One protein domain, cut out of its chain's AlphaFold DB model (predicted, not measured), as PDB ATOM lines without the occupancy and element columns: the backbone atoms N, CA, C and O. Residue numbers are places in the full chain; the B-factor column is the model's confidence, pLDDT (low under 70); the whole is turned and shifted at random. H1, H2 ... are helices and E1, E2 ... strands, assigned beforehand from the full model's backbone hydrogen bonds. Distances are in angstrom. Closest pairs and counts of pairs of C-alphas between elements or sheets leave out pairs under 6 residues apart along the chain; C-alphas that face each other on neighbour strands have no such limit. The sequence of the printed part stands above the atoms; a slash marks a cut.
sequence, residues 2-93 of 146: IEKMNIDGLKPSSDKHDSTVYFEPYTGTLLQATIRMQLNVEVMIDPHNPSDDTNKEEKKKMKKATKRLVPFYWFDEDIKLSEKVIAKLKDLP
ATOM      1  N   ILE A   2     162.467 237.759 194.004       45.88
ATOM      2  CA  ILE A   2     162.891 239.132 194.366       45.88
ATOM      3  C   ILE A   2     162.436 240.210 193.355       45.88
ATOM      4  O   ILE A   2     162.059 241.306 193.752       45.88
ATOM      5  N   GLU A   3     162.347 239.874 192.065       48.56
ATOM      6  CA  GLU A   3     161.927 240.798 190.992       48.56
ATOM      7  C   GLU A   3     160.504 241.370 191.147       48.56
ATOM      8  O   GLU A   3     160.164 242.376 190.532       48.56
ATOM      9  N   LYS A   4     159.651 240.759 191.983       50.78
ATOM     10  CA  LYS A   4     158.259 241.198 192.170       50.78
ATOM     11  C   LYS A   4     158.068 242.297 193.218       50.78
ATOM     12  O   LYS A   4     156.961 242.820 193.304       50.78
ATOM     13  N   MET A   5     159.079 242.642 194.022       56.31
ATOM     14  CA  MET A   5     158.869 243.571 195.144       56.31
ATOM     15  C   MET A   5     158.941 245.059 194.767       56.31
ATOM     16  O   MET A   5     158.407 245.863 195.518       56.31
ATOM     17  N   ASN A   6     159.475 245.429 193.596       53.25
ATOM     18  CA  ASN A   6     159.437 246.801 193.052       53.25
ATOM     19  C   ASN A   6     159.772 247.904 194.090       53.25
ATOM     20  O   ASN A   6     159.059 248.905 194.200       53.25
ATOM     21  N   ILE A   7     160.826 247.679 194.888       58.47
ATOM     22  CA  ILE A   7     161.367 248.641 195.859       58.47
ATOM     23  C   ILE A   7     162.768 249.029 195.391       58.47
ATOM     24  O   ILE A   7     163.669 248.189 195.377       58.47
ATOM     25  N   ASP A   8     162.951 250.295 195.019       58.44
ATOM     26  CA  ASP A   8     164.273 250.843 194.715       58.44
ATOM     27  C   ASP A   8     165.109 250.951 196.001       58.44
ATOM     28  O   ASP A   8     164.642 251.480 197.011       58.44
ATOM     29  N   GLY A   9     166.349 250.449 195.968       65.00
ATOM     30  CA  GLY A   9     167.324 250.580 197.063       65.00
ATOM     31  C   GLY A   9     167.719 249.291 197.797       65.00
ATOM     32  O   GLY A   9     168.668 249.320 198.579       65.00
ATOM     33  N   LEU A  10     167.074 248.149 197.531       63.66
ATOM     34  CA  LEU A  10     167.484 246.855 198.098       63.66
ATOM     35  C   LEU A  10     168.650 246.246 197.300       63.66
ATOM     36  O   LEU A  10     168.517 245.953 196.113       63.66
ATOM     37  N   LYS A  11     169.790 246.013 197.965       68.06
ATOM     38  CA  LYS A  11     170.946 245.277 197.420       68.06
ATOM     39  C   LYS A  11     171.180 243.991 198.222       68.06
ATOM     40  O   LYS A  11     172.059 243.977 199.086       68.06
ATOM     41  N   PRO A  12     170.397 242.921 197.990       64.50
ATOM     42  CA  PRO A  12     170.624 241.654 198.669       64.50
ATOM     43  C   PRO A  12     171.979 241.073 198.239       64.50
ATOM     44  O   PRO A  12     172.244 240.883 197.055       64.50
ATOM     45  N   SER A  13     172.843 240.797 199.211       68.50
ATOM     46  CA  SER A  13     174.090 240.042 199.034       68.50
ATOM     47  C   SER A  13     174.063 238.812 199.933       68.50
ATOM     48  O   SER A  13     173.849 238.987 201.134       68.50
ATOM     49  N   SER A  14     174.308 237.620 199.375       63.84
ATOM     50  CA  SER A  14     174.266 236.325 200.089       63.84
ATOM     51  C   SER A  14     174.995 236.395 201.435       63.84
ATOM     52  O   SER A  14     174.374 236.275 202.484       63.84
ATOM     53  N   ASP A  15     176.262 236.823 201.430       64.31
ATOM     54  CA  ASP A  15     177.106 236.905 202.634       64.31
ATOM     55  C   ASP A  15     176.520 237.744 203.786       64.31
ATOM     56  O   ASP A  15     176.819 237.518 204.962       64.31
ATOM     57  N   LYS A  16     175.674 238.733 203.473       65.81
ATOM     58  CA  LYS A  16     175.109 239.671 204.461       65.81
ATOM     59  C   LYS A  16     173.649 239.404 204.811       65.81
ATOM     60  O   LYS A  16     173.147 240.042 205.727       65.81
ATOM     61  N   HIS A  17     172.975 238.500 204.102       70.56
ATOM     62  CA  HIS A  17     171.545 238.237 204.303       70.56
ATOM     63  C   HIS A  17     171.230 236.755 204.513       70.56
ATOM     64  O   HIS A  17     170.109 236.431 204.896       70.56
ATOM     65  N   ASP A  18     172.208 235.869 204.328       74.69
ATOM     66  CA  ASP A  18     172.036 234.456 204.626       74.69
ATOM     67  C   ASP A  18     172.003 234.229 206.136       74.69
ATOM     68  O   ASP A  18     172.738 234.864 206.901       74.69
ATOM     69  N   SER A  19     171.123 233.312 206.540       78.75
ATOM     70  CA  SER A  19     171.088 232.755 207.887       78.75
ATOM     71  C   SER A  19     171.877 231.452 207.894       78.75
ATOM     72  O   SER A  19     171.600 230.556 207.094       78.75
ATOM     73  N   THR A  20     172.854 231.336 208.786       83.19
ATOM     74  CA  THR A  20     173.752 230.178 208.871       83.19
ATOM     75  C   THR A  20     173.657 229.533 210.236       83.19
ATOM     76  O   THR A  20     173.669 230.224 211.250       83.19
ATOM     77  N   VAL A  21     173.612 228.205 210.277       86.31
ATOM     78  CA  VAL A  21     173.550 227.443 211.524       86.31
ATOM     79  C   VAL A  21     174.595 226.337 211.460       86.31
ATOM     80  O   VAL A  21     174.576 225.511 210.550       86.31
ATOM     81  N   TYR A  22     175.521 226.343 212.411       87.00
ATOM     82  CA  TYR A  22     176.621 225.397 212.524       87.00
ATOM     83  C   TYR A  22     176.373 224.461 213.699       87.00
ATOM     84  O   TYR A  22     176.259 224.900 214.847       87.00
ATOM     85  N   PHE A  23     176.340 223.168 213.403       86.56
ATOM     86  CA  PHE A  23     176.167 222.108 214.386       86.56
ATOM     87  C   PHE A  23     177.428 221.262 214.502       86.56
ATOM     88  O   PHE A  23     178.157 221.059 213.530       86.56
ATOM     89  N   GLU A  24     177.655 220.743 215.700       85.31
ATOM     90  CA  GLU A  24     178.618 219.681 215.936       85.31
ATOM     91  C   GLU A  24     178.025 218.353 215.408       85.31
ATOM     92  O   GLU A  24     176.899 218.006 215.773       85.31
ATOM     93  N   PRO A  25     178.719 217.635 214.506       79.38
ATOM     94  CA  PRO A  25     178.142 216.524 213.747       79.38
ATOM     95  C   PRO A  25     177.792 215.280 214.573       79.38
ATOM     96  O   PRO A  25     176.905 214.535 214.161       79.38
ATOM     97  N   TYR A  26     178.459 215.028 215.703       77.62
ATOM     98  CA  TYR A  26     178.249 213.800 216.482       77.62
ATOM     99  C   TYR A  26     177.155 213.938 217.547       77.62
ATOM    100  O   TYR A  26     176.376 213.015 217.774       77.62
ATOM    101  N   THR A  27     177.084 215.091 218.198       81.44
ATOM    102  CA  THR A  27     176.160 215.411 219.294       81.44
ATOM    103  C   THR A  27     174.962 216.234 218.830       81.44
ATOM    104  O   THR A  27     173.974 216.328 219.553       81.44
ATOM    105  N   GLY A  28     175.038 216.859 217.649       82.31
ATOM    106  CA  GLY A  28     174.023 217.794 217.161       82.31
ATOM    107  C   GLY A  28     174.005 219.122 217.925       82.31
ATOM    108  O   GLY A  28     173.043 219.881 217.813       82.31
ATOM    109  N   THR A  29     175.038 219.415 218.722       85.56
ATOM    110  CA  THR A  29     175.085 220.638 219.532       85.56
ATOM    111  C   THR A  29     175.266 221.865 218.645       85.56
ATOM    112  O   THR A  29     176.130 221.889 217.771       85.56
ATOM    113  N   LEU A  30     174.476 222.912 218.886       85.12
ATOM    114  CA  LEU A  30     174.599 224.175 218.168       85.12
ATOM    115  C   LEU A  30     175.892 224.902 218.577       85.12
ATOM    116  O   LEU A  30     176.048 225.287 219.734       85.12
ATOM    117  N   LEU A  31     176.808 225.101 217.629       85.75
ATOM    118  CA  LEU A  31     178.083 225.794 217.851       85.75
ATOM    119  C   LEU A  31     177.961 227.294 217.580       85.75
ATOM    120  O   LEU A  31     178.458 228.122 218.347       85.75
ATOM    121  N   GLN A  32     177.295 227.636 216.481       86.62
ATOM    122  CA  GLN A  32     177.084 229.013 216.065       86.62
ATOM    123  C   GLN A  32     175.802 229.110 215.243       86.62
ATOM    124  O   GLN A  32     175.571 228.286 214.364       86.62
ATOM    125  N   ALA A  33     174.987 230.128 215.489       86.19
ATOM    126  CA  ALA A  33     173.868 230.484 214.629       86.19
ATOM    127  C   ALA A  33     173.920 231.976 214.317       86.19
ATOM    128  O   ALA A  33     174.094 232.791 215.211       86.19
ATOM    129  N   THR A  34     173.725 232.322 213.056       87.31
ATOM    130  CA  THR A  34     173.483 233.686 212.600       87.31
ATOM    131  C   THR A  34     172.105 233.683 211.967       87.31
ATOM    132  O   THR A  34     171.894 233.050 210.931       87.31
ATOM    133  N   ILE A  35     171.152 234.324 212.630       84.88
ATOM    134  CA  ILE A  35     169.750 234.361 212.233       84.88
ATOM    135  C   ILE A  35     169.446 235.771 211.750       84.88
ATOM    136  O   ILE A  35     169.521 236.731 212.513       84.88
ATOM    137  N   ARG A  36     169.080 235.890 210.475       84.00
ATOM    138  CA  ARG A  36     168.740 237.163 209.840       84.00
ATOM    139  C   ARG A  36     167.322 237.100 209.312       84.00
ATOM    140  O   ARG A  36     167.015 236.270 208.457       84.00
ATOM    141  N   MET A  37     166.454 237.982 209.798       83.62
ATOM    142  CA  MET A  37     165.069 238.043 209.334       83.62
ATOM    143  C   MET A  37     164.644 239.474 209.019       83.62
ATOM    144  O   MET A  37     165.065 240.435 209.663       83.62
ATOM    145  N   GLN A  38     163.762 239.597 208.028       84.38
ATOM    146  CA  GLN A  38     163.179 240.862 207.598       84.38
ATOM    147  C   GLN A  38     161.657 240.811 207.740       84.38
ATOM    148  O   GLN A  38     160.990 239.955 207.157       84.38
ATOM    149  N   LEU A  39     161.108 241.764 208.487       84.75
ATOM    150  CA  LEU A  39     159.676 241.975 208.635       84.75
ATOM    151  C   LEU A  39     159.186 242.923 207.538       84.75
ATOM    152  O   LEU A  39     159.624 244.072 207.446       84.75
ATOM    153  N   ASN A  40     158.249 242.437 206.726       83.44
ATOM    154  CA  ASN A  40     157.603 243.202 205.666       83.44
ATOM    155  C   ASN A  40     156.117 243.369 205.984       83.44
ATOM    156  O   ASN A  40     155.453 242.398 206.344       83.44
ATOM    157  N   VAL A  41     155.590 244.579 205.810       84.75
ATOM    158  CA  VAL A  41     154.158 244.874 205.948       84.75
ATOM    159  C   VAL A  41     153.557 245.054 204.558       84.75
ATOM    160  O   VAL A  41     154.097 245.793 203.734       84.75
ATOM    161  N   GLU A  42     152.441 244.385 204.281       82.62
ATOM    162  CA  GLU A  42     151.659 244.630 203.068       82.62
ATOM    163  C   GLU A  42     150.798 245.878 203.271       82.62
ATOM    164  O   GLU A  42     149.895 245.896 204.106       82.62
ATOM    165  N   VAL A  43     151.077 246.929 202.504       80.81
ATOM    166  CA  VAL A  43     150.297 248.166 202.514       80.81
ATOM    167  C   VAL A  43     149.522 248.255 201.208       80.81
ATOM    168  O   VAL A  43     150.087 248.160 200.114       80.81
ATOM    169  N   MET A  44     148.211 248.451 201.321       77.19
ATOM    170  CA  MET A  44     147.364 248.770 200.182       77.19
ATOM    171  C   MET A  44     147.277 250.289 200.072       77.19
ATOM    172  O   MET A  44     146.646 250.946 200.895       77.19
ATOM    173  N   ILE A  45     147.976 250.852 199.088       67.81
ATOM    174  CA  ILE A  45     147.924 252.289 198.828       67.81
ATOM    175  C   ILE A  45     146.794 252.512 197.831       67.81
ATOM    176  O   ILE A  45     146.950 252.255 196.631       67.81
ATOM    177  N   ASP A  46     145.658 252.970 198.343       67.50
ATOM    178  CA  ASP A  46     144.594 253.514 197.514       67.50
ATOM    179  C   ASP A  46     145.037 254.895 197.025       67.50
ATOM    180  O   ASP A  46     145.319 255.778 197.843       67.50
ATOM    181  N   PRO A  47     145.151 255.121 195.705       60.69
ATOM    182  CA  PRO A  47     145.347 256.468 195.210       60.69
ATOM    183  C   PRO A  47     144.098 257.272 195.573       60.69
ATOM    184  O   PRO A  47     143.027 257.010 195.041       60.69
ATOM    185  N   HIS A  48     144.273 258.180 196.537       54.84
ATOM    186  CA  HIS A  48     143.360 259.219 197.015       54.84
ATOM    187  C   HIS A  48     141.985 259.216 196.333       54.84
ATOM    188  O   HIS A  48     141.862 259.669 195.200       54.84
ATOM    189  N   ASN A  49     140.957 258.718 197.026       55.22
ATOM    190  CA  ASN A  49     139.573 258.855 196.587       55.22
ATOM    191  C   ASN A  49     139.213 260.343 196.765       55.22
ATOM    192  O   ASN A  49     139.113 260.781 197.915       55.22
ATOM    193  N   PRO A  50     139.101 261.152 195.696       52.75
ATOM    194  CA  PRO A  50     138.734 262.544 195.857       52.75
ATOM    195  C   PRO A  50     137.314 262.559 196.418       52.75
ATOM    196  O   PRO A  50     136.430 261.842 195.934       52.75
ATOM    197  N   SER A  51     137.137 263.321 197.490       53.81
ATOM    198  CA  SER A  51     135.862 263.578 198.153       53.81
ATOM    199  C   SER A  51     134.742 263.828 197.137       53.81
ATOM    200  O   SER A  51     134.938 264.570 196.181       53.81
ATOM    201  N   ASP A  52     133.616 263.162 197.391       55.06
ATOM    202  CA  ASP A  52     132.328 262.968 196.696       55.06
ATOM    203  C   ASP A  52     131.843 263.801 195.480       55.06
ATOM    204  O   ASP A  52     130.823 263.421 194.914       55.06
ATOM    205  N   ASP A  53     132.541 264.822 194.982       56.75
ATOM    206  CA  ASP A  53     132.044 265.707 193.908       56.75
ATOM    207  C   ASP A  53     132.640 265.461 192.507       56.75
ATOM    208  O   ASP A  53     132.158 266.010 191.514       56.75
ATOM    209  N   THR A  54     133.669 264.620 192.364       56.88
ATOM    210  CA  THR A  54     134.274 264.357 191.040       56.88
ATOM    211  C   THR A  54     133.570 263.243 190.258       56.88
ATOM    212  O   THR A  54     133.347 262.127 190.740       56.88
ATOM    213  N   ASN A  55     133.245 263.591 189.012       55.09
ATOM    214  CA  ASN A  55     132.456 262.884 188.005       55.09
ATOM    215  C   ASN A  55     132.756 261.365 187.905       55.09
ATOM    216  O   ASN A  55     133.912 260.933 187.919       55.09
ATOM    217  N   LYS A  56     131.715 260.529 187.742       56.69
ATOM    218  CA  LYS A  56     131.795 259.042 187.686       56.69
ATOM    219  C   LYS A  56     132.805 258.500 186.660       56.69
ATOM    220  O   LYS A  56     133.285 257.375 186.808       56.69
ATOM    221  N   GLU A  57     133.113 259.274 185.624       55.84
ATOM    222  CA  GLU A  57     134.057 258.901 184.566       55.84
ATOM    223  C   GLU A  57     135.531 259.043 184.981       55.84
ATOM    224  O   GLU A  57     136.369 258.262 184.523       55.84
ATOM    225  N   GLU A  58     135.857 259.955 185.902       54.22
ATOM    226  CA  GLU A  58     137.223 260.128 186.421       54.22
ATOM    227  C   GLU A  58     137.576 259.049 187.451       54.22
ATOM    228  O   GLU A  58     138.689 258.517 187.429       54.22
ATOM    229  N   LYS A  59     136.594 258.599 188.249       54.81
ATOM    230  CA  LYS A  59     136.745 257.452 189.167       54.81
ATOM    231  C   LYS A  59     137.130 256.154 188.435       54.81
ATOM    232  O   LYS A  59     137.864 255.339 188.985       54.81
ATOM    233  N   LYS A  60     136.714 255.965 187.170       54.06
ATOM    234  CA  LYS A  60     137.108 254.803 186.338       54.06
ATOM    235  C   LYS A  60     138.557 254.855 185.834       54.06
ATOM    236  O   LYS A  60     139.096 253.809 185.478       54.06
ATOM    237  N   LYS A  61     139.181 256.039 185.788       53.91
ATOM    238  CA  LYS A  61     140.585 256.227 185.374       53.91
ATOM    239  C   LYS A  61     141.569 256.206 186.547       53.91
ATOM    240  O   LYS A  61     142.779 256.192 186.314       53.91
ATOM    241  N   MET A  62     141.086 256.183 187.791       56.84
ATOM    242  CA  MET A  62     141.959 256.076 188.958       56.84
ATOM    243  C   MET A  62     142.605 254.692 189.005       56.84
ATOM    244  O   MET A  62     141.951 253.659 188.853       56.84
ATOM    245  N   LYS A  63     143.935 254.680 189.143       58.03
ATOM    246  CA  LYS A  63     144.736 253.453 189.162       58.03
ATOM    247  C   LYS A  63     144.225 252.544 190.284       58.03
ATOM    248  O   LYS A  63     143.954 253.008 191.382       58.03
ATOM    249  N   LYS A  64     144.089 251.244 190.008       61.44
ATOM    250  CA  LYS A  64     143.714 250.260 191.032       61.44
ATOM    251  C   LYS A  64     144.692 250.340 192.209       61.44
ATOM    252  O   LYS A  64     145.898 250.495 191.989       61.44
ATOM    253  N   ALA A  65     144.156 250.204 193.420       64.06
ATOM    254  CA  ALA A  65     144.908 250.043 194.656       64.06
ATOM    255  C   ALA A  65     146.122 249.138 194.427       64.06
ATOM    256  O   ALA A  65     145.976 247.980 194.021       64.06
ATOM    257  N   THR A  66     147.327 249.676 194.605       67.25
ATOM    258  CA  THR A  66     148.548 248.898 194.384       67.25
ATOM    259  C   THR A  66     149.029 248.391 195.732       67.25
ATOM    260  O   THR A  66     149.458 249.171 196.580       67.25
ATOM    261  N   LYS A  67     148.950 247.073 195.919       72.25
ATOM    262  CA  LYS A  67     149.555 246.384 197.060       72.25
ATOM    263  C   LYS A  67     151.074 246.487 196.950       72.25
ATOM    264  O   LYS A  67     151.636 246.140 195.909       72.25
ATOM    265  N   ARG A  68     151.734 246.968 197.999       75.94
ATOM    266  CA  ARG A  68     153.199 247.006 198.104       75.94
ATOM    267  C   ARG A  68     153.631 246.380 199.419       75.94
ATOM    268  O   ARG A  68     153.026 246.637 200.453       75.94
ATOM    269  N   LEU A  69     154.688 245.576 199.371       78.50
ATOM    270  CA  LEU A  69     155.381 245.122 200.571       78.50
ATOM    271  C   LEU A  69     156.384 246.202 200.950       78.50
ATOM    272  O   LEU A  69     157.214 246.572 200.128       78.50
ATOM    273  N   VAL A  70     156.283 246.730 202.162       82.06
ATOM    274  CA  VAL A  70     157.207 247.738 202.681       82.06
ATOM    275  C   VAL A  70     158.036 247.090 203.790       82.06
ATOM    276  O   VAL A  70     157.447 246.545 204.731       82.06
ATOM    277  N   PRO A  71     159.379 247.110 203.701       81.69
ATOM    278  CA  PRO A  71     160.227 246.624 204.777       81.69
ATOM    279  C   PRO A  71     160.055 247.535 205.987       81.69
ATOM    280  O   PRO A  71     160.240 248.748 205.891       81.69
ATOM    281  N   PHE A  72     159.679 246.951 207.117       83.38
ATOM    282  CA  PHE A  72     159.496 247.685 208.364       83.38
ATOM    283  C   PHE A  72     160.743 247.588 209.238       83.38
ATOM    284  O   PHE A  72     161.222 248.596 209.751       83.38
ATOM    285  N   TYR A  73     161.286 246.377 209.389       83.69
ATOM    286  CA  TYR A  73     162.416 246.129 210.277       83.69
ATOM    287  C   TYR A  73     163.226 244.906 209.843       83.69
ATOM    288  O   TYR A  73     162.675 243.958 209.283       83.69
ATOM    289  N   TRP A  74     164.523 244.916 210.134       82.19
ATOM    290  CA  TRP A  74     165.402 243.758 209.997       82.19
ATOM    291  C   TRP A  74     166.108 243.516 211.328       82.19
ATOM    292  O   TRP A  74     166.466 244.468 212.021       82.19
ATOM    293  N   PHE A  75     166.286 242.252 211.691       85.12
ATOM    294  CA  PHE A  75     167.065 241.871 212.862       85.12
ATOM    295  C   PHE A  75     168.129 240.844 212.488       85.12
ATOM    296  O   PHE A  75     167.908 239.995 211.621       85.12
ATOM    297  N   ASP A  76     169.281 240.971 213.144       86.88
ATOM    298  CA  ASP A  76     170.435 240.082 213.027       86.88
ATOM    299  C   ASP A  76     170.802 239.610 214.434       86.88
ATOM    300  O   ASP A  76     171.105 240.422 215.313       86.88
ATOM    301  N   GLU A  77     170.691 238.304 214.653       83.62
ATOM    302  CA  GLU A  77     171.020 237.648 215.909       83.62
ATOM    303  C   GLU A  77     172.178 236.672 215.684       83.62
ATOM    304  O   GLU A  77     172.058 235.705 214.931       83.62
ATOM    305  N   ASP A  78     173.305 236.931 216.350       86.44
ATOM    306  CA  ASP A  78     174.500 236.087 216.312       86.44
ATOM    307  C   ASP A  78     174.660 235.371 217.657       86.44
ATOM    308  O   ASP A  78     175.013 235.967 218.679       86.44
ATOM    309  N   ILE A  79     174.379 234.074 217.654       85.62
ATOM    310  CA  ILE A  79     174.496 233.187 218.804       85.62
ATOM    311  C   ILE A  79     175.800 232.417 218.642       85.62
ATOM    312  O   ILE A  79     175.929 231.570 217.759       85.62
ATOM    313  N   LYS A  80     176.767 232.675 219.524       86.06
ATOM    314  CA  LYS A  80     178.043 231.949 219.572       86.06
ATOM    315  C   LYS A  80     178.184 231.211 220.886       86.06
ATOM    316  O   LYS A  80     178.038 231.797 221.962       86.06
ATOM    317  N   LEU A  81     178.494 229.922 220.802       84.12
ATOM    318  CA  LEU A  81     178.769 229.123 221.983       84.12
ATOM    319  C   LEU A  81     180.103 229.561 222.607       84.12
ATOM    320  O   LEU A  81     181.088 229.799 221.910       84.12
ATOM    321  N   SER A  82     180.142 229.673 223.937       85.12
ATOM    322  CA  SER A  82     181.367 230.051 224.652       85.12
ATOM    323  C   SER A  82     182.478 229.028 224.407       85.12
ATOM    324  O   SER A  82     182.244 227.820 224.488       85.12
ATOM    325  N   GLU A  83     183.710 229.501 224.211       84.94
ATOM    326  CA  GLU A  83     184.893 228.654 223.990       84.94
ATOM    327  C   GLU A  83     185.070 227.572 225.066       84.94
ATOM    328  O   GLU A  83     185.479 226.455 224.765       84.94
ATOM    329  N   LYS A  84     184.688 227.863 226.318       83.94
ATOM    330  CA  LYS A  84     184.735 226.891 227.423       83.94
ATOM    331  C   LYS A  84     183.797 225.703 227.207       83.94
ATOM    332  O   LYS A  84     184.114 224.589 227.609       83.94
ATOM    333  N   VAL A  85     182.633 225.941 226.607       81.81
ATOM    334  CA  VAL A  85     181.655 224.892 226.291       81.81
ATOM    335  C   VAL A  85     182.119 224.110 225.066       81.81
ATOM    336  O   VAL A  85     182.041 222.888 225.069       81.81
ATOM    337  N   ILE A  86     182.696 224.793 224.073       82.94
ATOM    338  CA  ILE A  86     183.300 224.150 222.896       82.94
ATOM    339  C   ILE A  86     184.448 223.220 223.310       82.94
ATOM    340  O   ILE A  86     184.536 222.104 222.806       82.94
ATOM    341  N   ALA A  87     185.302 223.640 224.247       82.38
ATOM    342  CA  ALA A  87     186.368 222.796 224.783       82.38
ATOM    343  C   ALA A  87     185.802 221.528 225.443       82.38
ATOM    344  O   ALA A  87     186.224 220.426 225.117       82.38
ATOM    345  N   LYS A  88     184.758 221.667 226.270       79.81
ATOM    346  CA  LYS A  88     184.081 220.513 226.880       79.81
ATOM    347  C   LYS A  88     183.419 219.583 225.863       79.81
ATOM    348  O   LYS A  88     183.399 218.382 226.089       79.81
ATOM    349  N   LEU A  89     182.873 220.118 224.770       77.50
ATOM    350  CA  LEU A  89     182.300 219.309 223.690       77.50
ATOM    351  C   LEU A  89     183.374 218.506 222.948       77.50
ATOM    352  O   LEU A  89     183.113 217.373 222.566       77.50
ATOM    353  N   LYS A  90     184.580 219.062 222.775       74.88
ATOM    354  CA  LYS A  90     185.721 218.339 222.188       74.88
ATOM    355  C   LYS A  90     186.242 217.228 223.093       74.88
ATOM    356  O   LYS A  90     186.685 216.203 222.593       74.88
ATOM    357  N   ASP A  91     186.175 217.441 224.403       74.81
ATOM    358  CA  ASP A  91     186.624 216.472 225.404       74.81
ATOM    359  C   ASP A  91     185.592 215.361 225.664       74.81
ATOM    360  O   ASP A  91     185.885 214.413 226.397       74.81
ATOM    361  N   LEU A  92     184.385 215.448 225.084       73.19
ATOM    362  CA  LEU A  92     183.449 214.329 225.113       73.19
ATOM    363  C   LEU A  92     184.073 213.171 224.330       73.19
ATOM    364  O   LEU A  92     184.378 213.324 223.147       73.19
ATOM    365  N   PRO A  93     184.267 212.004 224.963       65.94
ATOM    366  CA  PRO A  93     184.841 210.865 224.283       65.94
ATOM    367  C   PRO A  93     183.834 210.392 223.234       65.94
ATOM    368  O   PRO A  93     182.876 209.685 223.539       65.94
TER     369      PRO A  93
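AT A GLANCE: This is residues 2 to 93 of the 146 residues of the protein "Hypothetical protein" of Adineta steineri (UniProt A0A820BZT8). This is a long thin ribbon of two antiparallel strands, E2 and E3, with the short strand E1 beside E2 at one end and the small helix H3 at that same end. At the far end, the loop that joins E2 to E3 holds the short helix H2, and residues 51 to 57 stick out there, while residues 2 to 13, with no named element, lie beside the ribbon's middle before H1. The printed part has 92 residues, with three named helices and three named strands in the order H1 E1 E2 H2 E3 H3; the sheet's order is E1 - E2 - E3, all antiparallel. The class is mixed, helices and strands. The whole is extended, a rod spanning 82 by 22 by 19 A, with a radius of gyration of the C-alphas of 24.4 A.

IN THESE COORDINATES: Begin at Ile 2 and pass residues 2 to 13 to find C-alpha 14 at (174.266, 236.325, 200.089), where H1 begins and runs to His 17, 5.4 A. Next comes E1, residues 20 to 23, 10.1 A. E2, residues 30 to 45, is the longest strand by residues and covers 43.3 A, ending with C-alpha 45 at (147.924, 252.289, 198.828). H2, residues 56 to 59, measures 5.4 A. E3, residues 66 to 80, runs 42.3 A, and H3, residues 83 to 90, covers 10.5 A and ends with C-alpha 90 at (185.721, 218.339, 222.188).

HOW THE PARTS SIT: Start with the sheet, where E2 is the inner strand and E1 and E3 are the edge strands. E2 and E3 are antiparallel at 165 degrees; look at N 35 and O 77, 2.8 A apart, and N 68 and O 43, 2.9 A apart, within hydrogen-bond range. E1 and E2 form a hairpin at 152 degrees, with N 20 and O 34 at 2.9 A. E1 and E3 are apart. The sheet is twisted, its C-alphas lying up to 4.1 A off the best plane. H1 only grazes the sheet with residues 16 to 17; the C-alphas of His 17 and Arg 36, the closest of H1 and E2, are 6.3 A apart. H3 only grazes it with residues 83 to 89; the closest C-alphas of H3 and E2, those of Ile 86 and Leu 31, are 7.4 A apart. H2 is not on the sheet. In H3 every O i to N i+4 pair is within hydrogen-bond range; H1 and H2 are too short for such a pair, and their single O i to N i+3 pair is within range in H1 but not in H2.

THE WHOLE: The C-alphas of Asn 55 and Pro 93, the two farthest apart, are 82.3 A apart. The printed part has no cut, and no link between named elements is long. The mean pLDDT of the printed part is 72.5; look for values under 70 in residues 2 to 16, residues 45 to 66 and residue 93.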